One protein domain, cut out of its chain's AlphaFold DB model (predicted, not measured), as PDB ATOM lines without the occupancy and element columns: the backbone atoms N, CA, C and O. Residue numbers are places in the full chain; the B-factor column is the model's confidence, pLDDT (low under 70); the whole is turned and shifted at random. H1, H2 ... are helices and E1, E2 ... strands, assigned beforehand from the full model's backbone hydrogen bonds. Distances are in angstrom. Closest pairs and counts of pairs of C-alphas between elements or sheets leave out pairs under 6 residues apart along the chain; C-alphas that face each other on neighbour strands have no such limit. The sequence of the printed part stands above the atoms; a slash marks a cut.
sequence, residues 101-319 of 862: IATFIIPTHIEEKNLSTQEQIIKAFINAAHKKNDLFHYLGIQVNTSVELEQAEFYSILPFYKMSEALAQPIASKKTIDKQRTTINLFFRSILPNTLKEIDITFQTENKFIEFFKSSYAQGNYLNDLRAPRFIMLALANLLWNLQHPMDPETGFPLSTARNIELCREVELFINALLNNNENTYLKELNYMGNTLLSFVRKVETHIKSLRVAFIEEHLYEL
ATOM      1  N   ILE A 101      10.579   6.659   7.513       83.38
ATOM      2  CA  ILE A 101      10.333   7.703   6.518       83.38
ATOM      3  C   ILE A 101      11.247   8.885   6.858       83.38
ATOM      4  O   ILE A 101      11.474   9.172   8.037       83.38
ATOM      5  N   ALA A 102      11.780   9.568   5.845       86.31
ATOM      6  CA  ALA A 102      12.390  10.883   6.036       86.31
ATOM      7  C   ALA A 102      11.544  11.950   5.356       86.31
ATOM      8  O   ALA A 102      11.150  11.802   4.203       86.31
ATOM      9  N   THR A 103      11.297  13.032   6.081       87.44
ATOM     10  CA  THR A 103      10.595  14.215   5.596       87.44
ATOM     11  C   THR A 103      11.477  15.436   5.835       87.44
ATOM     12  O   THR A 103      12.301  15.463   6.758       87.44
ATOM     13  N   PHE A 104      11.326  16.449   4.991       87.94
ATOM     14  CA  PHE A 104      11.992  17.729   5.159       87.94
ATOM     15  C   PHE A 104      11.117  18.845   4.591       87.94
ATOM     16  O   PHE A 104      10.462  18.661   3.569       87.94
ATOM     17  N   ILE A 105      11.083  19.995   5.261       86.00
ATOM     18  CA  ILE A 105      10.278  21.151   4.848       86.00
ATOM     19  C   ILE A 105      11.226  22.306   4.582       86.00
ATOM     20  O   ILE A 105      12.057  22.611   5.437       86.00
ATOM     21  N   ILE A 106      11.087  22.940   3.419       84.62
ATOM     22  CA  ILE A 106      11.857  24.130   3.053       84.62
ATOM     23  C   ILE A 106      10.878  25.286   2.817       84.62
ATOM     24  O   ILE A 106      10.044  25.203   1.912       84.62
ATOM     25  N   PRO A 107      10.936  26.364   3.614       81.06
ATOM     26  CA  PRO A 107      10.099  27.536   3.388       81.06
ATOM     27  C   PRO A 107      10.528  28.253   2.100       81.06
ATOM     28  O   PRO A 107      11.703  28.568   1.918       81.06
ATOM     29  N   THR A 108       9.577  28.539   1.207       78.50
ATOM     30  CA  THR A 108       9.846  29.191  -0.090       78.50
ATOM     31  C   THR A 108       9.756  30.715  -0.031       78.50
ATOM     32  O   THR A 108      10.285  31.394  -0.906       78.50
ATOM     33  N   HIS A 109       9.136  31.268   1.014       73.62
ATOM     34  CA  HIS A 109       9.008  32.712   1.245       73.62
ATOM     35  C   HIS A 109      10.250  33.364   1.870       73.62
ATOM     36  O   HIS A 109      10.332  34.590   1.958       73.62
ATOM     37  N   ILE A 110      11.210  32.560   2.331       76.75
ATOM     38  CA  ILE A 110      12.425  33.027   2.996       76.75
ATOM     39  C   ILE A 110      13.568  33.062   1.977       76.75
ATOM     40  O   ILE A 110      13.811  32.088   1.266       76.75
ATOM     41  N   GLU A 111      14.293  34.184   1.906       70.38
ATOM     42  CA  GLU A 111      15.505  34.280   1.084       70.38
ATOM     43  C   GLU A 111      16.540  33.228   1.508       70.38
ATOM     44  O   GLU A 111      16.749  32.995   2.696       70.38
ATOM     45  N   GLU A 112      17.253  32.641   0.547       73.38
ATOM     46  CA  GLU A 112      18.157  31.504   0.782       73.38
ATOM     47  C   GLU A 112      19.215  31.759   1.867       73.38
ATOM     48  O   GLU A 112      19.515  30.874   2.665       73.38
ATOM     49  N   LYS A 113      19.707  32.999   1.974       75.44
ATOM     50  CA  LYS A 113      20.670  33.426   3.002       75.44
ATOM     51  C   LYS A 113      20.136  33.341   4.441       75.44
ATOM     52  O   LYS A 113      20.927  33.303   5.375       75.44
ATOM     53  N   ASN A 114      18.814  33.348   4.603       76.81
ATOM     54  CA  ASN A 114      18.117  33.314   5.888       76.81
ATOM     55  C   ASN A 114      17.620  31.902   6.244       76.81
ATOM     56  O   ASN A 114      17.070  31.712   7.328       76.81
ATOM     57  N   LEU A 115      17.782  30.927   5.342       80.94
ATOM     58  CA  LEU A 115      17.522  29.522   5.642       80.94
ATOM     59  C   LEU A 115      18.536  29.002   6.666       80.94
ATOM     60  O   LEU A 115      19.688  29.439   6.706       80.94
ATOM     61  N   SER A 116      18.116  28.031   7.476       83.19
ATOM     62  CA  SER A 116      19.044  27.295   8.335       83.19
ATOM     63  C   SER A 116      20.071  26.527   7.498       83.19
ATOM     64  O   SER A 116      19.810  26.145   6.356       83.19
ATOM     65  N   THR A 117      21.235  26.240   8.080       84.81
ATOM     66  CA  THR A 117      22.304  25.469   7.422       84.81
ATOM     67  C   THR A 117      21.786  24.140   6.856       84.81
ATOM     68  O   THR A 117      22.103  23.769   5.732       84.81
ATOM     69  N   GLN A 118      20.920  23.442   7.593       87.50
ATOM     70  CA  GLN A 118      20.334  22.159   7.196       87.50
ATOM     71  C   GLN A 118      19.376  22.322   6.007       87.50
ATOM     72  O   GLN A 118      19.378  21.489   5.106       87.50
ATOM     73  N   GLU A 119      18.584  23.397   5.975       87.69
ATOM     74  CA  GLU A 119      17.707  23.713   4.840       87.69
ATOM     75  C   GLU A 119      18.510  24.067   3.587       87.69
ATOM     76  O   GLU A 119      18.196  23.558   2.512       87.69
ATOM     77  N   GLN A 120      19.578  24.859   3.722       86.31
ATOM     78  CA  GLN A 120      20.493  25.168   2.615       86.31
ATOM     79  C   GLN A 120      21.150  23.899   2.061       86.31
ATOM     80  O   GLN A 120      21.181  23.697   0.849       86.31
ATOM     81  N   ILE A 121      21.603  23.003   2.942       86.94
ATOM     82  CA  ILE A 121      22.203  21.712   2.578       86.94
ATOM     83  C   ILE A 121      21.220  20.829   1.809       86.94
ATOM     84  O   ILE A 121      21.574  20.284   0.762       86.94
ATOM     85  N   ILE A 122      19.988  20.678   2.302       89.25
ATOM     86  CA  ILE A 122      18.986  19.838   1.637       89.25
ATOM     87  C   ILE A 122      18.560  20.452   0.304       89.25
ATOM     88  O   ILE A 122      18.478  19.733  -0.691       89.25
ATOM     89  N   LYS A 123      18.398  21.778   0.237       87.62
ATOM     90  CA  LYS A 123      18.135  22.487  -1.021       87.62
ATOM     91  C   LYS A 123      19.274  22.293  -2.027       87.62
ATOM     92  O   LYS A 123      19.016  21.995  -3.190       87.62
ATOM     93  N   ALA A 124      20.530  22.392  -1.590       85.69
ATOM     94  CA  ALA A 124      21.703  22.150  -2.432       85.69
ATOM     95  C   ALA A 124      21.769  20.697  -2.934       85.69
ATOM     96  O   ALA A 124      22.058  20.471  -4.110       85.69
ATOM     97  N   PHE A 125      21.447  19.724  -2.076       88.31
ATOM     98  CA  PHE A 125      21.357  18.308  -2.439       88.31
ATOM     99  C   PHE A 125      20.272  18.045  -3.492       88.31
ATOM    100  O   PHE A 125      20.543  17.403  -4.507       88.31
ATOM    101  N   ILE A 126      19.073  18.597  -3.298       87.38
ATOM    102  CA  ILE A 126      17.947  18.478  -4.237       87.38
ATOM    103  C   ILE A 126      18.277  19.153  -5.574       87.38
ATOM    104  O   ILE A 126      18.081  18.560  -6.633       87.38
ATOM    105  N   ASN A 127      18.869  20.349  -5.548       85.25
ATOM    106  CA  ASN A 127      19.302  21.049  -6.758       85.25
ATOM    107  C   ASN A 127      20.386  20.278  -7.521       85.25
ATOM    108  O   ASN A 127      20.373  20.243  -8.753       85.25
ATOM    109  N   ALA A 128      21.330  19.653  -6.810       81.94
ATOM    110  CA  ALA A 128      22.349  18.808  -7.424       81.94
ATOM    111  C   ALA A 128      21.734  17.569  -8.094       81.94
ATOM    112  O   ALA A 128      22.198  17.171  -9.162       81.94
ATOM    113  N   ALA A 129      20.675  17.002  -7.506       81.81
ATOM    114  CA  ALA A 129      19.915  15.913  -8.106       81.81
ATOM    115  C   ALA A 129      19.118  16.368  -9.347       81.81
ATOM    116  O   ALA A 129      19.187  15.710 -10.380       81.81
ATOM    117  N   HIS A 130      18.440  17.521  -9.297       76.75
ATOM    118  CA  HIS A 130      17.663  18.055 -10.429       76.75
ATOM    119  C   HIS A 130      18.509  18.491 -11.626       76.75
ATOM    120  O   HIS A 130      18.082  18.334 -12.765       76.75
ATOM    121  N   LYS A 131      19.729  19.004 -11.411       66.12
ATOM    122  CA  LYS A 131      20.644  19.356 -12.517       66.12
ATOM    123  C   LYS A 131      20.984  18.167 -13.426       66.12
ATOM    124  O   LYS A 131      21.479  18.380 -14.528       66.12
ATOM    125  N   LYS A 132      20.724  16.938 -12.972       63.84
ATOM    126  CA  LYS A 132      20.867  15.693 -13.727       63.84
ATOM    127  C   LYS A 132      19.515  14.973 -13.799       63.84
ATOM    128  O   LYS A 132      19.396  13.905 -13.213       63.84
ATOM    129  N   ASN A 133      18.520  15.604 -14.440       58.44
ATOM    130  CA  ASN A 133      17.089  15.230 -14.481       58.44
ATOM    131  C   ASN A 133      16.781  13.728 -14.291       58.44
ATOM    132  O   ASN A 133      15.969  13.387 -13.433       58.44
ATOM    133  N   ASP A 134      17.475  12.839 -14.999       67.69
ATOM    134  CA  ASP A 134      17.263  11.386 -14.957       67.69
ATOM    135  C   ASP A 134      17.502  10.755 -13.567       67.69
ATOM    136  O   ASP A 134      16.820   9.806 -13.180       67.69
ATOM    137  N   LEU A 135      18.432  11.290 -12.764       79.75
ATOM    138  CA  LEU A 135      18.802  10.737 -11.452       79.75
ATOM    139  C   LEU A 135      17.760  10.994 -10.362       79.75
ATOM    140  O   LEU A 135      17.696  10.245  -9.382       79.75
ATOM    141  N   PHE A 136      16.964  12.055 -10.505       83.00
ATOM    142  CA  PHE A 136      16.028  12.483  -9.466       83.00
ATOM    143  C   PHE A 136      14.979  11.401  -9.166       83.00
ATOM    144  O   PHE A 136      14.684  11.125  -8.001       83.00
ATOM    145  N   HIS A 137      14.496  10.717 -10.208       83.81
ATOM    146  CA  HIS A 137      13.515   9.636 -10.094       83.81
ATOM    147  C   HIS A 137      14.032   8.450  -9.266       83.81
ATOM    148  O   HIS A 137      13.293   7.878  -8.463       83.81
ATOM    149  N   TYR A 138      15.322   8.132  -9.371       87.56
ATOM    150  CA  TYR A 138      15.926   7.001  -8.662       87.56
ATOM    151  C   TYR A 138      16.187   7.260  -7.172       87.56
ATOM    152  O   TYR A 138      16.378   6.310  -6.410       87.56
ATOM    153  N   LEU A 139      16.180   8.519  -6.723       87.12
ATOM    154  CA  LEU A 139      16.341   8.871  -5.305       87.12
ATOM    155  C   LEU A 139      15.052   8.642  -4.491       87.12
ATOM    156  O   LEU A 139      15.098   8.580  -3.259       87.12
ATOM    157  N   GLY A 140      13.900   8.499  -5.160       83.81
ATOM    158  CA  GLY A 140      12.604   8.293  -4.508       83.81
ATOM    159  C   GLY A 140      12.136   9.493  -3.677       83.81
ATOM    160  O   GLY A 140      11.477   9.301  -2.655       83.81
ATOM    161  N   ILE A 141      12.516  10.713  -4.080       88.31
ATOM    162  CA  ILE A 141      12.104  11.966  -3.435       88.31
ATOM    163  C   ILE A 141      10.751  12.393  -4.008       88.31
ATOM    164  O   ILE A 141      10.622  12.650  -5.202       88.31
ATOM    165  N   GLN A 142       9.747  12.503  -3.145       86.50
ATOM    166  CA  GLN A 142       8.438  13.061  -3.474       86.50
ATOM    167  C   GLN A 142       8.379  14.522  -3.036       86.50
ATOM    168  O   GLN A 142       8.713  14.836  -1.890       86.50
ATOM    169  N   VAL A 143       7.938  15.394  -3.942       85.69
ATOM    170  CA  VAL A 143       7.805  16.836  -3.712       85.69
ATOM    171  C   VAL A 143       6.328  17.197  -3.721       85.69
ATOM    172  O   VAL A 143       5.650  16.989  -4.723       85.69
ATOM    173  N   ASN A 144       5.842  17.751  -2.615       81.50
ATOM    174  CA  ASN A 144       4.488  18.278  -2.492       81.50
ATOM    175  C   ASN A 144       4.544  19.732  -2.020       81.50
ATOM    176  O   ASN A 144       5.392  20.106  -1.210       81.50
ATOM    177  N   THR A 145       3.610  20.558  -2.475       74.44
ATOM    178  CA  THR A 145       3.347  21.860  -1.856       74.44
ATOM    179  C   THR A 145       2.407  21.648  -0.673       74.44
ATOM    180  O   THR A 145       1.336  21.054  -0.813       74.44
ATOM    181  N   SER A 146       2.825  22.064   0.524       58.47
ATOM    182  CA  SER A 146       1.990  21.886   1.715       58.47
ATOM    183  C   SER A 146       0.770  22.806   1.647       58.47
ATOM    184  O   SER A 146       0.915  24.015   1.496       58.47
ATOM    185  N   VAL A 147      -0.430  22.234   1.789       58.12
ATOM    186  CA  VAL A 147      -1.693  22.995   1.865       58.12
ATOM    187  C   VAL A 147      -1.833  23.700   3.223       58.12
ATOM    188  O   VAL A 147      -2.446  24.755   3.313       58.12
ATOM    189  N   GLU A 148      -1.241  23.136   4.282       54.38
ATOM    190  CA  GLU A 148      -1.321  23.656   5.659       54.38
ATOM    191  C   GLU A 148      -0.280  24.747   5.953       54.38
ATOM    192  O   GLU A 148      -0.464  25.569   6.849       54.38
ATOM    193  N   LEU A 149       0.825  24.748   5.203       60.34
ATOM    194  CA  LEU A 149       1.905  25.729   5.286       60.34
ATOM    195  C   LEU A 149       1.999  26.421   3.927       60.34
ATOM    196  O   LEU A 149       2.881  26.100   3.127       60.34
ATOM    197  N   GLU A 150       1.061  27.332   3.657       55.12
ATOM    198  CA  GLU A 150       1.137  28.217   2.492       55.12
ATOM    199  C   GLU A 150       2.574  28.770   2.406       55.12
ATOM    200  O   GLU A 150       3.071  29.350   3.369       55.12
ATOM    201  N   GLN A 151       3.258  28.562   1.270       66.88
ATOM    202  CA  GLN A 151       4.653  28.982   1.023       66.88
ATOM    203  C   GLN A 151       5.770  28.085   1.613       66.88
ATOM    204  O   GLN A 151       6.830  28.588   2.013       66.88
ATOM    205  N   ALA A 152       5.579  26.759   1.642       78.06
ATOM    206  CA  ALA A 152       6.654  25.794   1.900       78.06
ATOM    207  C   ALA A 152       6.598  24.557   0.983       78.06
ATOM    208  O   ALA A 152       5.527  24.013   0.695       78.06
ATOM    209  N   GLU A 153       7.772  24.087   0.563       85.12
ATOM    210  CA  GLU A 153       7.957  22.820  -0.150       85.12
ATOM    211  C   GLU A 153       8.168  21.684   0.853       85.12
ATOM    212  O   GLU A 153       9.025  21.762   1.741       85.12
ATOM    213  N   PHE A 154       7.376  20.625   0.711       86.31
ATOM    214  CA  PHE A 154       7.453  19.413   1.512       86.31
ATOM    215  C   PHE A 154       8.105  18.296   0.695       86.31
ATOM    216  O   PHE A 154       7.567  17.843  -0.315       86.31
ATOM    217  N   TYR A 155       9.249  17.826   1.175       89.50
ATOM    218  CA  TYR A 155      10.008  16.729   0.596       89.50
ATOM    219  C   TYR A 155       9.848  15.481   1.455       89.50
ATOM    220  O   TYR A 155       9.993  15.539   2.678       89.50
ATOM    221  N   SER A 156       9.602  14.331   0.834       87.94
ATOM    222  CA  SER A 156       9.526  13.054   1.550       87.94
ATOM    223  C   SER A 156      10.174  11.910   0.787       87.94
ATOM    224  O   SER A 156      10.190  11.895  -0.439       87.94
ATOM    225  N   ILE A 157      10.739  10.960   1.532       88.00
ATOM    226  CA  ILE A 157      11.402   9.770   1.000       88.00
ATOM    227  C   ILE A 157      10.843   8.541   1.707       88.00
ATOM    228  O   ILE A 157      10.924   8.414   2.936       88.00
ATOM    229  N   LEU A 158      10.318   7.613   0.909       81.25
ATOM    230  CA  LEU A 158       9.874   6.305   1.375       81.25
ATOM    231  C   LEU A 158      11.050   5.312   1.408       81.25
ATOM    232  O   LEU A 158      11.894   5.336   0.512       81.25
ATOM    233  N   PRO A 159      11.127   4.417   2.409       76.31
ATOM    234  CA  PRO A 159      12.228   3.467   2.548       76.31
ATOM    235  C   PRO A 159      12.032   2.226   1.659       76.31
ATOM    236  O   PRO A 159      11.776   1.132   2.169       76.31
ATOM    237  N   PHE A 160      12.171   2.366   0.337       74.00
ATOM    238  CA  PHE A 160      11.988   1.255  -0.616       74.00
ATOM    239  C   PHE A 160      12.908   0.064  -0.321       74.00
ATOM    240  O   PHE A 160      12.510  -1.089  -0.488       74.00
ATOM    241  N   TYR A 161      14.092   0.312   0.247       70.81
ATOM    242  CA  TYR A 161      15.011  -0.748   0.665       70.81
ATOM    243  C   TYR A 161      14.380  -1.758   1.648       70.81
ATOM    244  O   TYR A 161      14.739  -2.935   1.605       70.81
ATOM    245  N   LYS A 162      13.399  -1.371   2.482       71.25
ATOM    246  CA  LYS A 162      12.706  -2.318   3.381       71.25
ATOM    247  C   LYS A 162      11.934  -3.395   2.611       71.25
ATOM    248  O   LYS A 162      11.800  -4.511   3.100       71.25
ATOM    249  N   MET A 163      11.473  -3.099   1.392       66.25
ATOM    250  CA  MET A 163      10.808  -4.087   0.534       66.25
ATOM    251  C   MET A 163      11.792  -5.167   0.065       66.25
ATOM    252  O   MET A 163      11.429  -6.339  -0.012       66.25
ATOM    253  N   SER A 164      13.064  -4.810  -0.159       63.06
ATOM    254  CA  SER A 164      14.104  -5.783  -0.537       63.06
ATOM    255  C   SER A 164      14.464  -6.771   0.563       63.06
ATOM    256  O   SER A 164      14.919  -7.876   0.271       63.06
ATOM    257  N   GLU A 165      14.231  -6.420   1.831       64.88
ATOM    258  CA  GLU A 165      14.495  -7.332   2.942       64.88
ATOM    259  C   GLU A 165      13.615  -8.586   2.864       64.88
ATOM    260  O   GLU A 165      14.074  -9.658   3.265       64.88
ATOM    261  N   ALA A 166      12.410  -8.471   2.294       61.97
ATOM    262  CA  ALA A 166      11.445  -9.559   2.150       61.97
ATOM    263  C   ALA A 166      11.673 -10.451   0.914       61.97
ATOM    264  O   ALA A 166      11.103 -11.540   0.837       61.97
ATOM    265  N   LEU A 167      12.501 -10.026  -0.048       55.47
ATOM    266  CA  LEU A 167      12.709 -10.766  -1.296       55.47
ATOM    267  C   LEU A 167      13.687 -11.940  -1.107       55.47
ATOM    268  O   LEU A 167      14.744 -11.818  -0.476       55.47
ATOM    269  N   ALA A 168      13.328 -13.102  -1.662       50.56
ATOM    270  CA  ALA A 168      14.161 -14.302  -1.640       50.56
ATOM    271  C   ALA A 168      15.382 -14.130  -2.557       50.56
ATOM    272  O   ALA A 168      15.253 -13.662  -3.684       50.56
ATOM    273  N   GLN A 169      16.568 -14.528  -2.086       55.28
ATOM    274  CA  GLN A 169      17.809 -14.368  -2.849       55.28
ATOM    275  C   GLN A 169      18.301 -15.682  -3.461       55.28
ATOM    276  O   GLN A 169      18.194 -16.733  -2.824       55.28
ATOM    277  N   PRO A 170      18.918 -15.634  -4.655       52.97
ATOM    278  CA  PRO A 170      19.639 -16.774  -5.199       52.97
ATOM    279  C   PRO A 170      20.898 -17.042  -4.355       52.97
ATOM    280  O   PRO A 170      21.839 -16.258  -4.339       52.97
ATOM    281  N   ILE A 171      20.923 -18.170  -3.637       48.06
ATOM    282  CA  ILE A 171      21.964 -18.492  -2.633       48.06
ATOM    283  C   ILE A 171      23.311 -18.907  -3.272       48.06
ATOM    284  O   ILE A 171      24.315 -19.041  -2.577       48.06
ATOM    285  N   ALA A 172      23.389 -19.073  -4.595       49.12
ATOM    286  CA  ALA A 172      24.637 -19.417  -5.278       49.12
ATOM    287  C   ALA A 172      24.609 -19.024  -6.763       49.12
ATOM    288  O   ALA A 172      24.422 -19.878  -7.629       49.12
ATOM    289  N   SER A 173      24.810 -17.741  -7.072       55.19
ATOM    290  CA  SER A 173      25.107 -17.326  -8.448       55.19
ATOM    291  C   SER A 173      26.616 -17.235  -8.682       55.19
ATOM    292  O   SER A 173      27.377 -16.756  -7.836       55.19
ATOM    293  N   LYS A 174      27.062 -17.708  -9.851       61.38
ATOM    294  CA  LYS A 174      28.442 -17.517 -10.317       61.38
ATOM    295  C   LYS A 174      28.651 -16.137 -10.949       61.38
ATOM    296  O   LYS A 174      29.808 -15.720 -11.031       61.38
ATOM    297  N   LYS A 175      27.579 -15.440 -11.354       66.31
ATOM    298  CA  LYS A 175      27.657 -14.125 -12.001       66.31
ATOM    299  C   LYS A 175      28.195 -13.074 -11.030       66.31
ATOM    300  O   LYS A 175      27.831 -13.062  -9.851       66.31
ATOM    301  N   THR A 176      29.063 -12.189 -11.511       77.69
ATOM    302  CA  THR A 176      29.617 -11.098 -10.696       77.69
ATOM    303  C   THR A 176      28.551 -10.082 -10.310       77.69
ATOM    304  O   THR A 176      28.529  -9.675  -9.149       77.69
ATOM    305  N   ILE A 177      27.596  -9.777 -11.196       82.06
ATOM    306  CA  ILE A 177      26.476  -8.878 -10.882       82.06
ATOM    307  C   ILE A 177      25.620  -9.377  -9.715       82.06
ATOM    308  O   ILE A 177      25.324  -8.619  -8.793       82.06
ATOM    309  N   ASP A 178      25.304 -10.670  -9.673       78.56
ATOM    310  CA  ASP A 178      24.488 -11.234  -8.597       78.56
ATOM    311  C   ASP A 178      25.224 -11.213  -7.254       78.56
ATOM    312  O   ASP A 178      24.619 -10.930  -6.223       78.56
ATOM    313  N   LYS A 179      26.550 -11.419  -7.254       81.62
ATOM    314  CA  LYS A 179      27.373 -11.236  -6.046       81.62
ATOM    315  C   LYS A 179      27.332  -9.790  -5.551       81.62
ATOM    316  O   LYS A 179      27.269  -9.567  -4.337       81.62
ATOM    317  N   GLN A 180      27.343  -8.812  -6.461       86.00
ATOM    318  CA  GLN A 180      27.227  -7.398  -6.089       86.00
ATOM    319  C   GLN A 180      25.837  -7.065  -5.542       86.00
ATOM    320  O   GLN A 180      25.744  -6.445  -4.483       86.00
ATOM    321  N   ARG A 181      24.765  -7.569  -6.166       86.31
ATOM    322  CA  ARG A 181      23.389  -7.455  -5.648       86.31
ATOM    323  C   ARG A 181      23.262  -8.051  -4.245       86.31
ATOM    324  O   ARG A 181      22.755  -7.401  -3.331       86.31
ATOM    325  N   THR A 182      23.793  -9.253  -4.014       83.31
ATOM    326  CA  THR A 182      23.830  -9.857  -2.670       83.31
ATOM    327  C   THR A 182      24.584  -8.972  -1.676       83.31
ATOM    328  O   THR A 182      24.109  -8.762  -0.561       83.31
ATOM    329  N   THR A 183      25.725  -8.408  -2.075       85.19
ATOM    330  CA  THR A 183      26.533  -7.528  -1.218       85.19
ATOM    331  C   THR A 183      25.785  -6.246  -0.841       85.19
ATOM    332  O   THR A 183      25.792  -5.854   0.326       85.19
ATOM    333  N   ILE A 184      25.077  -5.628  -1.788       87.56
ATOM    334  CA  ILE A 184      24.241  -4.444  -1.535       87.56
ATOM    335  C   ILE A 184      23.082  -4.780  -0.597       87.56
ATOM    336  O   ILE A 184      22.801  -4.047   0.349       87.56
ATOM    337  N   ASN A 185      22.438  -5.925  -0.791       83.94
ATOM    338  CA  ASN A 185      21.364  -6.335   0.105       83.94
ATOM    339  C   ASN A 185      21.869  -6.646   1.523       83.94
ATOM    340  O   ASN A 185      21.183  -6.356   2.504       83.94
ATOM    341  N   LEU A 186      23.083  -7.188   1.670       83.31
ATOM    342  CA  LEU A 186      23.728  -7.319   2.981       83.31
ATOM    343  C   LEU A 186      24.014  -5.949   3.604       83.31
ATOM    344  O   LEU A 186      23.808  -5.781   4.809       83.31
ATOM    345  N   PHE A 187      24.430  -4.963   2.803       86.62
ATOM    346  CA  PHE A 187      24.574  -3.575   3.244       86.62
ATOM    347  C   PHE A 187      23.240  -3.005   3.763       86.62
ATOM    348  O   PHE A 187      23.219  -2.435   4.859       86.62
ATOM    349  N   PHE A 188      22.123  -3.247   3.068       86.56
ATOM    350  CA  PHE A 188      20.788  -2.832   3.522       86.56
ATOM    351  C   PHE A 188      20.313  -3.545   4.787       86.56
ATOM    352  O   PHE A 188      19.672  -2.914   5.616       86.56
ATOM    353  N   ARG A 189      20.666  -4.819   4.992       82.06
ATOM    354  CA  ARG A 189      20.266  -5.574   6.197       82.06
ATOM    355  C   ARG A 189      21.128  -5.298   7.430       82.06
ATOM    356  O   ARG A 189      20.720  -5.629   8.540       82.06
ATOM    357  N   SER A 190      22.330  -4.749   7.255       82.81
ATOM    358  CA  SER A 190      23.301  -4.591   8.347       82.81
ATOM    359  C   SER A 190      23.724  -3.140   8.558       82.81
ATOM    360  O   SER A 190      23.394  -2.539   9.579       82.81
ATOM    361  N   ILE A 191      24.446  -2.563   7.599       81.88
ATOM    362  CA  ILE A 191      25.104  -1.264   7.741       81.88
ATOM    363  C   ILE A 191      24.075  -0.136   7.813       81.88
ATOM    364  O   ILE A 191      24.165   0.686   8.722       81.88
ATOM    365  N   LEU A 192      23.081  -0.115   6.921       84.75
ATOM    366  CA  LEU A 192      22.074   0.951   6.889       84.75
ATOM    367  C   LEU A 192      21.248   1.032   8.198       84.75
ATOM    368  O   LEU A 192      21.210   2.111   8.793       84.75
ATOM    369  N   PRO A 193      20.662  -0.064   8.728       83.19
ATOM    370  CA  PRO A 193      19.966  -0.047  10.013       83.19
ATOM    371  C   PRO A 193      20.852   0.395  11.178       83.19
ATOM    372  O   PRO A 193      20.377   1.098  12.066       83.19
ATOM    373  N   ASN A 194      22.130   0.006  11.188       82.25
ATOM    374  CA  ASN A 194      23.060   0.405  12.244       82.25
ATOM    375  C   ASN A 194      23.371   1.906  12.183       82.25
ATOM    376  O   ASN A 194      23.282   2.580  13.205       82.25
ATOM    377  N   THR A 195      23.638   2.449  10.994       82.19
ATOM    378  CA  THR A 195      23.893   3.887  10.814       82.19
ATOM    379  C   THR A 195      22.656   4.734  11.134       82.19
ATOM    380  O   THR A 195      22.772   5.773  11.779       82.19
ATOM    381  N   LEU A 196      21.450   4.279  10.776       83.00
ATOM    382  CA  LEU A 196      20.211   4.965  11.165       83.00
ATOM    383  C   LEU A 196      19.962   4.901  12.682       83.00
ATOM    384  O   LEU A 196      19.526   5.888  13.274       83.00
ATOM    385  N   LYS A 197      20.287   3.777  13.335       81.00
ATOM    386  CA  LYS A 197      20.200   3.650  14.799       81.00
ATOM    387  C   LYS A 197      21.126   4.619  15.532       81.00
ATOM    388  O   LYS A 197      20.749   5.095  16.594       81.00
ATOM    389  N   GLU A 198      22.301   4.939  14.995       77.88
ATOM    390  CA  GLU A 198      23.207   5.933  15.600       77.88
ATOM    391  C   GLU A 198      22.565   7.335  15.653       77.88
ATOM    392  O   GLU A 198      22.651   8.029  16.674       77.88
ATOM    393  N   ILE A 199      21.835   7.722  14.599       77.19
ATOM    394  CA  ILE A 199      21.039   8.960  14.576       77.19
ATOM    395  C   ILE A 199      19.920   8.885  15.627       77.19
ATOM    396  O   ILE A 199      19.710   9.830  16.390       77.19
ATOM    397  N   ASP A 200      19.240   7.741  15.720       74.06
ATOM    398  CA  ASP A 200      18.127   7.538  16.653       74.06
ATOM    399  C   ASP A 200      18.566   7.541  18.130       74.06
ATOM    400  O   ASP A 200      17.868   8.099  18.975       74.06
ATOM    401  N   ILE A 201      19.721   6.949  18.455       73.44
ATOM    402  CA  ILE A 201      20.281   6.931  19.819       73.44
ATOM    403  C   ILE A 201      20.594   8.355  20.278       73.44
ATOM    404  O   ILE A 201      20.322   8.705  21.426       73.44
ATOM    405  N   THR A 202      21.096   9.198  19.373       67.56
ATOM    406  CA  THR A 202      21.383  10.610  19.663       67.56
ATOM    407  C   THR A 202      20.135  11.335  20.177       67.56
ATOM    408  O   THR A 202      20.208  12.067  21.165       67.56
ATOM    409  N   PHE A 203      18.970  11.067  19.579       68.19
ATOM    410  CA  PHE A 203      17.686  11.645  19.983       68.19
ATOM    411  C   PHE A 203      17.176  11.152  21.350       68.19
ATOM    412  O   PHE A 203      16.472  11.879  22.048       68.19
ATOM    413  N   GLN A 204      17.519   9.924  21.749       66.88
ATOM    414  CA  GLN A 204      16.996   9.287  22.966       66.88
ATOM    415  C   GLN A 204      17.722   9.704  24.256       66.88
ATOM    416  O   GLN A 204      17.269   9.358  25.345       66.88
ATOM    417  N   THR A 205      18.829  10.447  24.168       67.62
ATOM    418  CA  THR A 205      19.591  10.882  25.350       67.62
ATOM    419  C   THR A 205      18.923  12.067  26.070       67.62
ATOM    420  O   THR A 205      18.567  13.069  25.451       67.62
ATOM    421  N   GLU A 206      18.772  11.986  27.401       54.06
ATOM    422  CA  GLU A 206      18.013  12.961  28.218       54.06
ATOM    423  C   GLU A 206      18.503  14.417  28.073       54.06
ATOM    424  O   GLU A 206      17.703  15.353  28.070       54.06
ATOM    425  N   ASN A 207      19.805  14.621  27.853       61.34
ATOM    426  CA  ASN A 207      20.400  15.951  27.678       61.34
ATOM    427  C   ASN A 207      19.969  16.651  26.374       61.34
ATOM    428  O   ASN A 207      19.966  17.882  26.309       61.34
ATOM    429  N   LYS A 208      19.565  15.899  25.342       67.12
ATOM    430  CA  LYS A 208      19.160  16.458  24.042       67.12
ATOM    431  C   LYS A 208      17.728  16.983  24.030       67.12
ATOM    432  O   LYS A 208      17.411  17.864  23.233       67.12
ATOM    433  N   PHE A 209      16.890  16.561  24.980       65.50
ATOM    434  CA  PHE A 209      15.590  17.197  25.213       65.50
ATOM    435  C   PHE A 209      15.747  18.674  25.609       65.50
ATOM    436  O   PHE A 209      14.994  19.530  25.143       65.50
ATOM    437  N   ILE A 210      16.769  18.989  26.413       68.75
ATOM    438  CA  ILE A 210      17.079  20.365  26.822       68.75
ATOM    439  C   ILE A 210      17.547  21.192  25.616       68.75
ATOM    440  O   ILE A 210      17.157  22.350  25.484       68.75
ATOM    441  N   GLU A 211      18.350  20.615  24.719       70.00
ATOM    442  CA  GLU A 211      18.782  21.284  23.481       70.00
ATOM    443  C   GLU A 211      17.613  21.550  22.524       70.00
ATOM    444  O   GLU A 211      17.493  22.667  22.026       70.00
ATOM    445  N   PHE A 212      16.708  20.584  22.342       73.12
ATOM    446  CA  PHE A 212      15.482  20.760  21.554       73.12
ATOM    447  C   PHE A 212      14.595  21.890  22.100       73.12
ATOM    448  O   PHE A 212      14.040  22.690  21.340       73.12
ATOM    449  N   PHE A 213      14.490  22.002  23.428       71.50
ATOM    450  CA  PHE A 213      13.739  23.083  24.064       71.50
ATOM    451  C   PHE A 213      14.424  24.444  23.875       71.50
ATOM    452  O   PHE A 213      13.780  25.422  23.494       71.50
ATOM    453  N   LYS A 214      15.749  24.497  24.080       76.38
ATOM    454  CA  LYS A 214      16.566  25.705  23.874       76.38
ATOM    455  C   LYS A 214      16.508  26.196  22.430       76.38
ATOM    456  O   LYS A 214      16.329  27.392  22.218       76.38
ATOM    457  N   SER A 215      16.630  25.297  21.449       74.75
ATOM    458  CA  SER A 215      16.567  25.667  20.031       74.75
ATOM    459  C   SER A 215      15.210  26.261  19.695       74.75
ATOM    460  O   SER A 215      15.142  27.299  19.053       74.75
ATOM    461  N   SER A 216      14.135  25.639  20.180       71.62
ATOM    462  CA  SER A 216      12.774  26.070  19.882       71.62
ATOM    463  C   SER A 216      12.459  27.439  20.479       71.62
ATOM    464  O   SER A 216      11.797  28.249  19.836       71.62
ATOM    465  N   TYR A 217      12.987  27.728  21.673       71.31
ATOM    466  CA  TYR A 217      12.917  29.061  22.272       71.31
ATOM    467  C   TYR A 217      13.695  30.105  21.452       71.31
ATOM    468  O   TYR A 217      13.239  31.232  21.286       71.31
ATOM    469  N   ALA A 218      14.837  29.714  20.881       72.19
ATOM    470  CA  ALA A 218      15.619  30.533  19.956       72.19
ATOM    471  C   ALA A 218      15.066  30.547  18.512       72.19
ATOM    472  O   ALA A 218      15.765  30.991  17.607       72.19
ATOM    473  N   GLN A 219      13.843  30.044  18.286       68.56
ATOM    474  CA  GLN A 219      13.202  29.894  16.968       68.56
ATOM    475  C   GLN A 219      13.951  28.979  15.975       68.56
ATOM    476  O   GLN A 219      13.625  28.938  14.793       68.56
ATOM    477  N   GLY A 220      14.923  28.196  16.445       68.31
ATOM    478  CA  GLY A 220      15.641  27.196  15.661       68.31
ATOM    479  C   GLY A 220      14.943  25.834  15.641       68.31
ATOM    480  O   GLY A 220      14.197  25.466  16.553       68.31
ATOM    481  N   ASN A 221      15.241  25.034  14.617       74.25
ATOM    482  CA  ASN A 221      14.667  23.704  14.432       74.25
ATOM    483  C   ASN A 221      15.727  22.606  14.609       74.25
ATOM    484  O   ASN A 221      16.240  22.061  13.636       74.25
ATOM    485  N   TYR A 222      16.023  22.248  15.862       76.44
ATOM    486  CA  TYR A 222      16.990  21.191  16.199       76.44
ATOM    487  C   TYR A 222      16.683  19.841  15.531       76.44
ATOM    488  O   TYR A 222      17.588  19.077  15.220       76.44
ATOM    489  N   LEU A 223      15.412  19.528  15.248       80.62
ATOM    490  CA  LEU A 223      15.068  18.274  14.567       80.62
ATOM    491  C   LEU A 223      15.638  18.211  13.143       80.62
ATOM    492  O   LEU A 223      15.880  17.114  12.642       80.62
ATOM    493  N   ASN A 224      15.908  19.355  12.504       84.81
ATOM    494  CA  ASN A 224      16.535  19.385  11.183       84.81
ATOM    495  C   ASN A 224      17.978  18.853  11.211       84.81
ATOM    496  O   ASN A 224      18.400  18.255  10.223       84.81
ATOM    497  N   ASP A 225      18.692  18.961  12.340       79.62
ATOM    498  CA  ASP A 225      20.030  18.367  12.517       79.62
ATOM    499  C   ASP A 225      20.013  16.838  12.411       79.62
ATOM    500  O   ASP A 225      21.001  16.220  12.015       79.62
ATOM    501  N   LEU A 226      18.880  16.223  12.754       83.25
ATOM    502  CA  LEU A 226      18.675  14.779  12.679       83.25
ATOM    503  C   LEU A 226      18.004  14.369  11.361       83.25
ATOM    504  O   LEU A 226      18.333  13.323  10.798       83.25
ATOM    505  N   ARG A 227      17.078  15.191  10.847       86.44
ATOM    506  CA  ARG A 227      16.361  14.922   9.590       86.44
ATOM    507  C   ARG A 227      17.260  15.032   8.368       86.44
ATOM    508  O   ARG A 227      17.184  14.154   7.518       86.44
ATOM    509  N   ALA A 228      18.120  16.047   8.285       88.56
ATOM    510  CA  ALA A 228      18.964  16.265   7.111       88.56
ATOM    511  C   ALA A 228      19.884  15.067   6.779       88.56
ATOM    512  O   ALA A 228      19.806  14.555   5.659       88.56
ATOM    513  N   PRO A 229      20.701  14.533   7.714       88.25
ATOM    514  CA  PRO A 229      21.519  13.355   7.422       88.25
ATOM    515  C   PRO A 229      20.667  12.114   7.123       88.25
ATOM    516  O   PRO A 229      21.003  11.362   6.209       88.25
ATOM    517  N   ARG A 230      19.540  11.916   7.826       88.19
ATOM    518  CA  ARG A 230      18.612  10.799   7.566       88.19
ATOM    519  C   ARG A 230      18.044  10.860   6.147       88.19
ATOM    520  O   ARG A 230      18.011   9.842   5.465       88.19
ATOM    521  N   PHE A 231      17.624  12.045   5.712       90.69
ATOM    522  CA  PHE A 231      17.068  12.294   4.384       90.69
ATOM    523  C   PHE A 231      18.075  11.927   3.290       90.69
ATOM    524  O   PHE A 231      17.762  11.122   2.417       90.69
ATOM    525  N   ILE A 232      19.313  12.422   3.392       90.75
ATOM    526  CA  ILE A 232      20.376  12.127   2.418       90.75
ATOM    527  C   ILE A 232      20.713  10.628   2.410       90.75
ATOM    528  O   ILE A 232      20.817  10.026   1.342       90.75
ATOM    529  N   MET A 233      20.848   9.995   3.583       90.75
ATOM    530  CA  MET A 233      21.140   8.557   3.673       90.75
ATOM    531  C   MET A 233      20.047   7.699   3.031       90.75
ATOM    532  O   MET A 233      20.366   6.754   2.312       90.75
ATOM    533  N   LEU A 234      18.771   8.026   3.264       90.19
ATOM    534  CA  LEU A 234      17.648   7.296   2.674       90.19
ATOM    535  C   LEU A 234      17.529   7.529   1.164       90.19
ATOM    536  O   LEU A 234      17.294   6.567   0.437       90.19
ATOM    537  N   ALA A 235      17.767   8.753   0.683       92.12
ATOM    538  CA  ALA A 235      17.797   9.047  -0.751       92.12
ATOM    539  C   ALA A 235      18.864   8.202  -1.466       92.12
ATOM    540  O   ALA A 235      18.591   7.532  -2.460       92.12
ATOM    541  N   LEU A 236      20.081   8.173  -0.915       92.31
ATOM    542  CA  LEU A 236      21.190   7.395  -1.467       92.31
ATOM    543  C   LEU A 236      20.972   5.881  -1.351       92.31
ATOM    544  O   LEU A 236      21.401   5.131  -2.227       92.31
ATOM    545  N   ALA A 237      20.295   5.418  -0.297       91.00
ATOM    546  CA  ALA A 237      19.903   4.018  -0.171       91.00
ATOM    547  C   ALA A 237      18.878   3.616  -1.245       91.00
ATOM    548  O   ALA A 237      19.031   2.555  -1.844       91.00
ATOM    549  N   ASN A 238      17.883   4.465  -1.529       89.81
ATOM    550  CA  ASN A 238      16.922   4.237  -2.613       89.81
ATOM    551  C   ASN A 238      17.598   4.242  -3.986       89.81
ATOM    552  O   ASN A 238      17.330   3.356  -4.793       89.81
ATOM    553  N   LEU A 239      18.532   5.167  -4.220       91.19
ATOM    554  CA  LEU A 239      19.338   5.180  -5.440       91.19
ATOM    555  C   LEU A 239      20.084   3.858  -5.621       91.19
ATOM    556  O   LEU A 239      19.976   3.219  -6.661       91.19
ATOM    557  N   LEU A 240      20.795   3.406  -4.584       90.50
ATOM    558  CA  LEU A 240      21.523   2.141  -4.630       90.50
ATOM    559  C   LEU A 240      20.588   0.932  -4.800       90.50
ATOM    560  O   LEU A 240      20.966  -0.053  -5.431       90.50
ATOM    561  N   TRP A 241      19.376   0.997  -4.244       88.88
ATOM    562  CA  TRP A 241      18.362  -0.040  -4.406       88.88
ATOM    563  C   TRP A 241      17.903  -0.137  -5.860       88.88
ATOM    564  O   TRP A 241      17.971  -1.220  -6.440       88.88
ATOM    565  N   ASN A 242      17.553   0.997  -6.466       87.50
ATOM    566  CA  ASN A 242      17.162   1.065  -7.869       87.50
ATOM    567  C   ASN A 242      18.301   0.646  -8.813       87.50
ATOM    568  O   ASN A 242      18.058  -0.022  -9.810       87.50
ATOM    569  N   LEU A 243      19.561   0.944  -8.476       89.50
ATOM    570  CA  LEU A 243      20.712   0.557  -9.300       89.50
ATOM    571  C   LEU A 243      20.964  -0.959  -9.382       89.50
ATOM    572  O   LEU A 243      21.684  -1.409 -10.272       89.50
ATOM    573  N   GLN A 244      20.399  -1.768  -8.476       85.00
ATOM    574  CA  GLN A 244      20.506  -3.231  -8.575       85.00
ATOM    575  C   GLN A 244      19.728  -3.789  -9.773       85.00
ATOM    576  O   GLN A 244      20.147  -4.785 -10.376       85.00
ATOM    577  N   HIS A 245      18.604  -3.149 -10.096       83.25
ATOM    578  CA  HIS A 245      17.704  -3.492 -11.192       83.25
ATOM    579  C   HIS A 245      17.174  -2.189 -11.803       83.25
ATOM    580  O   HIS A 245      16.033  -1.822 -11.524       83.25
ATOM    581  N   PRO A 246      18.006  -1.451 -12.559       82.75
ATOM    582  CA  PRO A 246      17.617  -0.140 -13.052       82.75
ATOM    583  C   PRO A 246      16.453  -0.274 -14.027       82.75
ATOM    584  O   PRO A 246      16.514  -1.073 -14.961       82.75
ATOM    585  N   MET A 247      15.402   0.500 -13.787       80.44
ATOM    586  CA  MET A 247      14.209   0.551 -14.624       80.44
ATOM    587  C   MET A 247      14.073   1.963 -15.168       80.44
ATOM    588  O   MET A 247      14.263   2.920 -14.420       80.44
ATOM    589  N   ASP A 248      13.717   2.090 -16.437       76.62
ATOM    590  CA  ASP A 248      13.348   3.371 -17.023       76.62
ATOM    591  C   ASP A 248      12.141   3.961 -16.257       76.62
ATOM    592  O   ASP A 248      11.110   3.291 -16.147       76.62
ATOM    593  N   PRO A 249      12.249   5.178 -15.694       68.25
ATOM    594  CA  PRO A 249      11.175   5.791 -14.920       68.25
ATOM    595  C   PRO A 249       9.941   6.165 -15.753       68.25
ATOM    596  O   PRO A 249       8.869   6.320 -15.169       68.25
ATOM    597  N   GLU A 250      10.066   6.312 -17.078       69.00
ATOM    598  CA  GLU A 250       8.930   6.613 -17.958       69.00
ATOM    599  C   GLU A 250       8.206   5.343 -18.402       69.00
ATOM    600  O   GLU A 250       6.977   5.299 -18.383       69.00
ATOM    601  N   THR A 251       8.959   4.305 -18.779       63.09
ATOM    602  CA  THR A 251       8.380   3.086 -19.369       63.09
ATOM    603  C   THR A 251       8.209   1.934 -18.378       63.09
ATOM    604  O   THR A 251       7.420   1.026 -18.630       63.09
ATOM    605  N   GLY A 252       8.939   1.933 -17.260       64.56
ATOM    606  CA  GLY A 252       8.910   0.866 -16.257       64.56
ATOM    607  C   GLY A 252       9.627  -0.422 -16.674       64.56
ATOM    608  O   GLY A 252       9.446  -1.443 -16.013       64.56
ATOM    609  N   PHE A 253      10.427  -0.410 -17.748       57.72
ATOM    610  CA  PHE A 253      11.185  -1.580 -18.211       57.72
ATOM    611  C   PHE A 253      12.634  -1.564 -17.727       57.72
ATOM    612  O   PHE A 253      13.192  -0.487 -17.517       57.72
ATOM    613  N   PRO A 254      13.274  -2.739 -17.584       72.12
ATOM    614  CA  PRO A 254      14.689  -2.812 -17.248       72.12
ATOM    615  C   PRO A 254      15.537  -2.100 -18.300       72.12
ATOM    616  O   PRO A 254      15.351  -2.316 -19.498       72.12
ATOM    617  N   LEU A 255      16.483  -1.280 -17.851       74.31
ATOM    618  CA  LEU A 255      17.447  -0.617 -18.723       74.31
ATOM    619  C   LEU A 255      18.446  -1.625 -19.318       74.31
ATOM    620  O   LEU A 255      18.852  -2.587 -18.654       74.31
ATOM    621  N   SER A 256      18.886  -1.364 -20.556       74.62
ATOM    622  CA  SER A 256      19.940  -2.134 -21.233       74.62
ATOM    623  C   SER A 256      21.252  -2.118 -20.448       74.62
ATOM    624  O   SER A 256      21.536  -1.184 -19.690       74.62
ATOM    625  N   THR A 257      22.110  -3.125 -20.640       76.25
ATOM    626  CA  THR A 257      23.381  -3.205 -19.894       76.25
ATOM    627  C   THR A 257      24.280  -1.998 -20.190       76.25
ATOM    628  O   THR A 257      24.929  -1.474 -19.284       76.25
ATOM    629  N   ALA A 258      24.261  -1.485 -21.425       75.56
ATOM    630  CA  ALA A 258      24.976  -0.264 -21.797       75.56
ATOM    631  C   ALA A 258      24.455   0.973 -21.039       75.56
ATOM    632  O   ALA A 258      25.251   1.721 -20.459       75.56
ATOM    633  N   ARG A 259      23.129   1.154 -20.964       81.69
ATOM    634  CA  ARG A 259      22.525   2.270 -20.221       81.69
ATOM    635  C   ARG A 259      22.706   2.110 -18.710       81.69
ATOM    636  O   ARG A 259      22.921   3.105 -18.028       81.69
ATOM    637  N   ASN A 260      22.749   0.881 -18.190       86.19
ATOM    638  CA  ASN A 260      23.102   0.599 -16.791       86.19
ATOM    639  C   ASN A 260      24.521   1.077 -16.451       86.19
ATOM    640  O   ASN A 260      24.742   1.664 -15.389       86.19
ATOM    641  N   ILE A 261      25.487   0.862 -17.353       86.50
ATOM    642  CA  ILE A 261      26.865   1.349 -17.188       86.50
ATOM    643  C   ILE A 261      26.898   2.878 -17.190       86.50
ATOM    644  O   ILE A 261      27.592   3.472 -16.361       86.50
ATOM    645  N   GLU A 262      26.172   3.510 -18.111       87.31
ATOM    646  CA  GLU A 262      26.093   4.967 -18.215       87.31
ATOM    647  C   GLU A 262      25.431   5.594 -16.985       87.31
ATOM    648  O   GLU A 262      26.034   6.463 -16.356       87.31
ATOM    649  N   LEU A 263      24.285   5.066 -16.552       89.88
ATOM    650  CA  LEU A 263      23.608   5.481 -15.325       89.88
ATOM    651  C   LEU A 263      24.541   5.353 -14.114       89.88
ATOM    652  O   LEU A 263      24.667   6.281 -13.315       89.88
ATOM    653  N   CYS A 264      25.280   4.243 -13.998       91.06
ATOM    654  CA  CYS A 264      26.273   4.091 -12.936       91.06
ATOM    655  C   CYS A 264      27.390   5.151 -13.017       91.06
ATOM    656  O   CYS A 264      27.837   5.634 -11.976       91.06
ATOM    657  N   ARG A 265      27.835   5.557 -14.217       89.44
ATOM    658  CA  ARG A 265      28.813   6.655 -14.387       89.44
ATOM    659  C   ARG A 265      28.229   8.007 -13.984       89.44
ATOM    660  O   ARG A 265      28.901   8.783 -13.303       89.44
ATOM    661  N   GLU A 266      26.996   8.299 -14.382       89.75
ATOM    662  CA  GLU A 266      26.306   9.539 -14.022       89.75
ATOM    663  C   GLU A 266      26.136   9.668 -12.505       89.75
ATOM    664  O   GLU A 266      26.401  10.741 -11.938       89.75
ATOM    665  N   VAL A 267      25.772   8.556 -11.856       90.94
ATOM    666  CA  VAL A 267      25.683   8.440 -10.401       90.94
ATOM    667  C   VAL A 267      27.058   8.579  -9.750       90.94
ATOM    668  O   VAL A 267      27.182   9.331  -8.789       90.94
ATOM    669  N   GLU A 268      28.108   7.931 -10.261       89.69
ATOM    670  CA  GLU A 268      29.474   8.115  -9.742       89.69
ATOM    671  C   GLU A 268      29.885   9.588  -9.763       89.69
ATOM    672  O   GLU A 268      30.405  10.095  -8.772       89.69
ATOM    673  N   LEU A 269      29.605  10.305 -10.854       87.69
ATOM    674  CA  LEU A 269      29.873  11.740 -10.949       87.69
ATOM    675  C   LEU A 269      29.063  12.552  -9.927       87.69
ATOM    676  O   LEU A 269      29.586  13.510  -9.364       87.69
ATOM    677  N   PHE A 270      27.804  12.178  -9.681       88.75
ATOM    678  CA  PHE A 270      26.979  12.805  -8.646       88.75
ATOM    679  C   PHE A 270      27.554  12.564  -7.241       88.75
ATOM    680  O   PHE A 270      27.755  13.517  -6.492       88.75
ATOM    681  N   ILE A 271      27.911  11.322  -6.901       89.38
ATOM    682  CA  ILE A 271      28.528  10.982  -5.609       89.38
ATOM    683  C   ILE A 271      29.891  11.663  -5.442       89.38
ATOM    684  O   ILE A 271      30.196  12.169  -4.364       89.38
ATOM    685  N   ASN A 272      30.694  11.741  -6.503       85.88
ATOM    686  CA  ASN A 272      31.968  12.452  -6.478       85.88
ATOM    687  C   ASN A 272      31.774  13.942  -6.183       85.88
ATOM    688  O   ASN A 272      32.528  14.487  -5.383       85.88
ATOM    689  N   ALA A 273      30.749  14.584  -6.753       82.94
ATOM    690  CA  ALA A 273      30.410  15.970  -6.425       82.94
ATOM    691  C   ALA A 273      30.025  16.132  -4.941       82.94
ATOM    692  O   ALA A 273      30.437  17.096  -4.302       82.94
ATOM    693  N   LEU A 274      29.327  15.153  -4.350       83.38
ATOM    694  CA  LEU A 274      29.025  15.137  -2.909       83.38
ATOM    695  C   LEU A 274      30.261  14.937  -2.014       83.38
ATOM    696  O   LEU A 274      30.219  15.272  -0.830       83.38
ATOM    697  N   LEU A 275      31.344  14.362  -2.545       81.50
ATOM    698  CA  LEU A 275      32.574  14.044  -1.810       81.50
ATOM    699  C   LEU A 275      33.741  15.003  -2.114       81.50
ATOM    700  O   LEU A 275      34.778  14.925  -1.447       81.50
ATOM    701  N   ASN A 276      33.606  15.887  -3.109       76.25
ATOM    702  CA  ASN A 276      34.688  16.727  -3.615       76.25
ATOM    703  C   ASN A 276      35.076  17.842  -2.631       76.25
ATOM    704  O   ASN A 276      34.369  18.821  -2.453       76.25
ATOM    705  N   ASN A 277      36.269  17.758  -2.047       59.06
ATOM    706  CA  ASN A 277      36.743  18.750  -1.078       59.06
ATOM    707  C   ASN A 277      36.988  20.156  -1.663       59.06
ATOM    708  O   ASN A 277      37.091  21.099  -0.881       59.06
ATOM    709  N   ASN A 278      37.127  20.287  -2.988       57.66
ATOM    710  CA  ASN A 278      37.513  21.539  -3.650       57.66
ATOM    711  C   ASN A 278      36.312  22.437  -3.995       57.66
ATOM    712  O   ASN A 278      36.477  23.641  -4.167       57.66
ATOM    713  N   GLU A 279      35.113  21.863  -4.066       55.72
ATOM    714  CA  GLU A 279      33.844  22.580  -4.184       55.72
ATOM    715  C   GLU A 279      33.155  22.436  -2.830       55.72
ATOM    716  O   GLU A 279      32.578  21.386  -2.595       55.72
ATOM    717  N   ASN A 280      33.304  23.406  -1.913       51.31
ATOM    718  CA  ASN A 280      32.717  23.431  -0.557       51.31
ATOM    719  C   ASN A 280      31.633  22.361  -0.316       51.31
ATOM    720  O   ASN A 280      30.443  22.610  -0.513       51.31
ATOM    721  N   THR A 281      32.040  21.145   0.075       61.50
ATOM    722  CA  THR A 281      31.084  20.059   0.303       61.50
ATOM    723  C   THR A 281      30.250  20.402   1.518       61.50
ATOM    724  O   THR A 281      30.691  20.209   2.654       61.50
ATOM    725  N   TYR A 282      29.036  20.870   1.257       72.12
ATOM    726  CA  TYR A 282      28.042  21.277   2.243       72.12
ATOM    727  C   TYR A 282      27.712  20.152   3.249       72.12
ATOM    728  O   TYR A 282      27.262  20.408   4.359       72.12
ATOM    729  N   LEU A 283      28.039  18.888   2.939       76.19
ATOM    730  CA  LEU A 283      27.917  17.760   3.873       76.19
ATOM    731  C   LEU A 283      28.789  17.888   5.135       76.19
ATOM    732  O   LEU A 283      28.438  17.329   6.176       76.19
ATOM    733  N   LYS A 284      29.921  18.606   5.065       71.12
ATOM    734  CA  LYS A 284      30.809  18.834   6.223       71.12
ATOM    735  C   LYS A 284      30.250  19.849   7.214       71.12
ATOM    736  O   LYS A 284      30.676  19.856   8.364       71.12
ATOM    737  N   GLU A 285      29.306  20.676   6.777       73.50
ATOM    738  CA  GLU A 285      28.675  21.715   7.596       73.50
ATOM    739  C   GLU A 285      27.616  21.131   8.555       73.50
ATOM    740  O   GLU A 285      27.132  21.817   9.453       73.50
ATOM    741  N   LEU A 286      27.301  19.830   8.444       75.94
ATOM    742  CA  LEU A 286      26.463  19.106   9.404       75.94
ATOM    743  C   LEU A 286      27.242  18.790  10.694       75.94
ATOM    744  O   LEU A 286      27.875  17.738  10.822       75.94
ATOM    745  N   ASN A 287      27.129  19.697  11.667       61.16
ATOM    746  CA  ASN A 287      27.863  19.742  12.940       61.16
ATOM    747  C   ASN A 287      28.129  18.393  13.647       61.16
ATOM    748  O   ASN A 287      29.249  18.165  14.098       61.16
ATOM    749  N   TYR A 288      27.133  17.507  13.794       62.81
ATOM    750  CA  TYR A 288      27.256  16.311  14.653       62.81
ATOM    751  C   TYR A 288      27.389  14.979  13.890       62.81
ATOM    752  O   TYR A 288      27.879  14.000  14.445       62.81
ATOM    753  N   MET A 289      26.991  14.929  12.613       68.50
ATOM    754  CA  MET A 289      26.891  13.681  11.831       68.50
ATOM    755  C   MET A 289      27.645  13.718  10.495       68.50
ATOM    756  O   MET A 289      27.642  12.718   9.777       68.50
ATOM    757  N   GLY A 290      28.323  14.824  10.159       72.94
ATOM    758  CA  GLY A 290      29.020  14.986   8.876       72.94
ATOM    759  C   GLY A 290      30.020  13.863   8.571       72.94
ATOM    760  O   GLY A 290      30.025  13.321   7.470       72.94
ATOM    761  N   ASN A 291      30.805  13.417   9.561       77.56
ATOM    762  CA  ASN A 291      31.769  12.323   9.373       77.56
ATOM    763  C   ASN A 291      31.097  10.959   9.139       77.56
ATOM    764  O   ASN A 291      31.538  10.191   8.279       77.56
ATOM    765  N   THR A 292      30.021  10.662   9.871       81.44
ATOM    766  CA  THR A 292      29.232   9.433   9.694       81.44
ATOM    767  C   THR A 292      28.548   9.424   8.330       81.44
ATOM    768  O   THR A 292      28.590   8.415   7.626       81.44
ATOM    769  N   LEU A 293      27.993  10.567   7.913       84.75
ATOM    770  CA  LEU A 293      27.391  10.740   6.597       84.75
ATOM    771  C   LEU A 293      28.424  10.568   5.478       84.75
ATOM    772  O   LEU A 293      28.189   9.788   4.565       84.75
ATOM    773  N   LEU A 294      29.597  11.197   5.572       85.38
ATOM    774  CA  LEU A 294      30.675  11.019   4.590       85.38
ATOM    775  C   LEU A 294      31.147   9.560   4.501       85.38
ATOM    776  O   LEU A 294      31.365   9.042   3.406       85.38
ATOM    777  N   SER A 295      31.279   8.879   5.643       85.50
ATOM    778  CA  SER A 295      31.600   7.447   5.691       85.50
ATOM    779  C   SER A 295      30.527   6.608   4.992       85.50
ATOM    780  O   SER A 295      30.852   5.715   4.208       85.50
ATOM    781  N   PHE A 296      29.249   6.920   5.216       88.81
ATOM    782  CA  PHE A 296      28.131   6.269   4.538       88.81
ATOM    783  C   PHE A 296      28.158   6.507   3.021       88.81
ATOM    784  O   PHE A 296      28.088   5.546   2.257       88.81
ATOM    785  N   VAL A 297      28.349   7.754   2.578       89.94
ATOM    786  CA  VAL A 297      28.426   8.115   1.150       89.94
ATOM    787  C   VAL A 297      29.570   7.365   0.454       89.94
ATOM    788  O   VAL A 297      29.366   6.822  -0.628       89.94
ATOM    789  N   ARG A 298      30.740   7.219   1.093       88.75
ATOM    790  CA  ARG A 298      31.869   6.421   0.559       88.75
ATOM    791  C   ARG A 298      31.563   4.925   0.443       88.75
ATOM    792  O   ARG A 298      32.031   4.258  -0.482       88.75
ATOM    793  N   LYS A 299      30.784   4.366   1.376       89.62
ATOM    794  CA  LYS A 299      30.329   2.968   1.271       89.62
ATOM    795  C   LYS A 299      29.390   2.799   0.077       89.62
ATOM    796  O   LYS A 299      29.570   1.863  -0.698       89.62
ATOM    797  N   VAL A 300      28.456   3.734  -0.113       91.06
ATOM    798  CA  VAL A 300      27.561   3.766  -1.281       91.06
ATOM    799  C   VAL A 300      28.364   3.894  -2.582       91.06
ATOM    800  O   VAL A 300      28.166   3.094  -3.493       91.06
ATOM    801  N   GLU A 301      29.344   4.802  -2.638       93.06
ATOM    802  CA  GLU A 301      30.271   4.965  -3.772       93.06
ATOM    803  C   GLU A 301      30.962   3.645  -4.152       93.06
ATOM    804  O   GLU A 301      31.031   3.278  -5.325       93.06
ATOM    805  N   THR A 302      31.449   2.902  -3.154       91.50
ATOM    806  CA  THR A 302      32.132   1.616  -3.362       91.50
ATOM    807  C   THR A 302      31.201   0.586  -4.003       91.50
ATOM    808  O   THR A 302      31.612  -0.137  -4.916       91.50
ATOM    809  N   HIS A 303      29.940   0.530  -3.565       93.12
ATOM    810  CA  HIS A 303      28.945  -0.369  -4.149       93.12
ATOM    811  C   HIS A 303      28.575   0.020  -5.583       93.12
ATOM    812  O   HIS A 303      28.492  -0.864  -6.430       93.12
ATOM    813  N   ILE A 304      28.433   1.316  -5.881       92.31
ATOM    814  CA  ILE A 304      28.141   1.799  -7.240       92.31
ATOM    815  C   ILE A 304      29.287   1.448  -8.196       92.31
ATOM    816  O   ILE A 304      29.048   0.865  -9.251       92.31
ATOM    817  N   LYS A 305      30.541   1.706  -7.798       91.50
ATOM    818  CA  LYS A 305      31.720   1.333  -8.602       91.50
ATOM    819  C   LYS A 305      31.777  -0.167  -8.865       91.50
ATOM    820  O   LYS A 305      32.071  -0.593  -9.980       91.50
ATOM    821  N   SER A 306      31.472  -0.969  -7.846       89.31
ATOM    822  CA  SER A 306      31.470  -2.429  -7.962       89.31
ATOM    823  C   SER A 306      30.344  -2.934  -8.871       89.31
ATOM    824  O   SER A 306      30.577  -3.845  -9.664       89.31
ATOM    825  N   LEU A 307      29.153  -2.322  -8.808       90.62
ATOM    826  CA  LEU A 307      28.054  -2.586  -9.743       90.62
ATOM    827  C   LEU A 307      28.442  -2.236 -11.175       90.62
ATOM    828  O   LEU A 307      28.245  -3.058 -12.063       90.62
ATOM    829  N   ARG A 308      29.045  -1.064 -11.409       92.62
ATOM    830  CA  ARG A 308      29.485  -0.670 -12.751       92.62
ATOM    831  C   ARG A 308      30.479  -1.666 -13.335       92.62
ATOM    832  O   ARG A 308      30.348  -2.033 -14.496       92.62
ATOM    833  N   VAL A 309      31.468  -2.097 -12.550       86.94
ATOM    834  CA  VAL A 309      32.432  -3.120 -12.990       86.94
ATOM    835  C   VAL A 309      31.709  -4.419 -13.337       86.94
ATOM    836  O   VAL A 309      31.976  -4.981 -14.391       86.94
ATOM    837  N   ALA A 310      30.748  -4.849 -12.518       83.38
ATOM    838  CA  ALA A 310      29.963  -6.044 -12.806       83.38
ATOM    839  C   ALA A 310      29.099  -5.907 -14.075       83.38
ATOM    840  O   ALA A 310      29.045  -6.850 -14.855       83.38
ATOM    841  N   PHE A 311      28.486  -4.744 -14.324       84.25
ATOM    842  CA  PHE A 311      27.761  -4.474 -15.571       84.25
ATOM    843  C   PHE A 311      28.692  -4.424 -16.787       84.25
ATOM    844  O   PHE A 311      28.325  -4.904 -17.851       84.25
ATOM    845  N   ILE A 312      29.905  -3.876 -16.650       77.75
ATOM    846  CA  ILE A 312      30.921  -3.898 -17.714       77.75
ATOM    847  C   ILE A 312      31.349  -5.338 -18.010       77.75
ATOM    848  O   ILE A 312      31.462  -5.712 -19.170       77.75
ATOM    849  N   GLU A 313      31.572  -6.157 -16.983       69.44
ATOM    850  CA  GLU A 313      31.874  -7.579 -17.161       69.44
ATOM    851  C   GLU A 313      30.706  -8.331 -17.814       69.44
ATOM    852  O   GLU A 313      30.927  -9.159 -18.693       69.44
ATOM    853  N   GLU A 314      29.466  -8.035 -17.436       68.62
ATOM    854  CA  GLU A 314      28.284  -8.599 -18.091       68.62
ATOM    855  C   GLU A 314      28.222  -8.173 -19.564       68.62
ATOM    856  O   GLU A 314      28.119  -9.025 -20.437       68.62
ATOM    857  N   HIS A 315      28.428  -6.889 -19.862       64.75
ATOM    858  CA  HIS A 315      28.447  -6.367 -21.228       64.75
ATOM    859  C   HIS A 315      29.556  -6.975 -22.105       64.75
ATOM    860  O   HIS A 315      29.333  -7.225 -23.284       64.75
ATOM    861  N   LEU A 316      30.742  -7.225 -21.538       52.66
ATOM    862  CA  LEU A 316      31.898  -7.759 -22.268       52.66
ATOM    863  C   LEU A 316      31.883  -9.290 -22.423       52.66
ATOM    864  O   LEU A 316      32.540  -9.812 -23.323       52.66
ATOM    865  N   TYR A 317      31.201 -10.022 -21.533       46.81
ATOM    866  CA  TYR A 317      31.306 -11.488 -21.438       46.81
ATOM    867  C   TYR A 317      29.957 -12.241 -21.484       46.81
ATOM    868  O   TYR A 317      29.949 -13.480 -21.441       46.81
ATOM    869  N   GLU A 318      28.813 -11.551 -21.550       52.09
ATOM    870  CA  GLU A 318      27.487 -12.130 -21.829       52.09
ATOM    871  C   GLU A 318      27.033 -11.781 -23.249       52.09
ATOM    872  O   GLU A 318      27.216 -10.661 -23.715       52.09
ATOM    873  N   LEU A 319      26.443 -12.745 -23.968       48.81
ATOM    874  CA  LEU A 319      25.817 -12.423 -25.248       48.81
ATOM    875  C   LEU A 319      24.555 -11.605 -24.981       48.81
ATOM    876  O   LEU A 319      23.527 -12.156 -24.589       48.81
TER     877      LEU A 319
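This is residues 101 to 319 of the 862 residues of an uncharacterized protein of Legionella sp (UniProt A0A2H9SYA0). An elongated pile of nearly aligned long helices has H7 in its middle; H10 and H4 run beside H7, and H8 packs on H10. A small sheet of three strands covers one side of H7, with H1 and H7 over one face and no named helix over the other, while H4 and H5 follow each other end to end and H6 turns across one end. The 219 printed residues hold ten named helices and three strands, in the order E1 H1 H2 E2 E3 H3 H4 H5 H6 H7 H8 H9 H10; the sheet, E1 E3 E2, is antiparallel and the class is mostly helix. The whole is compact, with a radius of gyration of the C-alphas of 18.6 A, and spans 64 by 37 by 35 A.

Inner strand E3, residues 152 to 157, is antiparallel to edge strands E1, residues 102 to 107, with N 104 and O 155 at 2.8 A, and E2, residues 141 to 145, its hairpin partner, with N 142 and O 156 at 2.8 A. H1, residues 117 to 130, and H7, residues 223 to 244, lie on the same face, making two layers, helices over a sheet. E1, H1, H2, residues 133 to 138, and E2 form a split strand-helix-strand unit, two strands running the same way with E3 between them, with a right-handed crossover. H7 is the hub, touching six helices. H4, residues 176 to 189, H7 and H10, residues 290 to 317, form a bundle, helices side by side: H7 and H10 stand at a shallow tilt of 8 degrees, closest at the C-alphas of Pro 229 and Leu 293, 6.5 A. H8, residues 257 to 275, touches H10, closest at C-alphas 261 and 308, 5.5 A. H5, residues 191 to 204, touches H7, closest at C-alphas 199 and 226, 6.6 A; H6, residues 206 to 217, touches no helix. H3, residues 161 to 165, touches H4, and H9, residues 282 to 285, touches H1 and H10. Every O i to N i+4 pair is within hydrogen-bond range in H1, H4, H8 and H10; H5 has 9 of 10, H6 6 of 8, H7 15 of 18, H2 0 of 2 but 2 of 3 O i to N i+3 pairs, H3 0 of 1 but 2 of 2, and H9 is too short.

E1 begins at C-alpha 102, (12.390, 10.883, 6.036), and H10, 40.3 A long, ends at C-alpha 317, (31.306, -11.488, -21.438). H7 is 32.1 A long and H8 26.6 A.

The C-alphas farthest apart, of Tyr 217 and Leu 319, are 64.4 A apart. The printed part has no cut, and the link from H7 to H8 is long, with 12 residues. Mean pLDDT of the printed part is 77.7; 54 residues are under 70, among them 163 to 175 and 313 to 319.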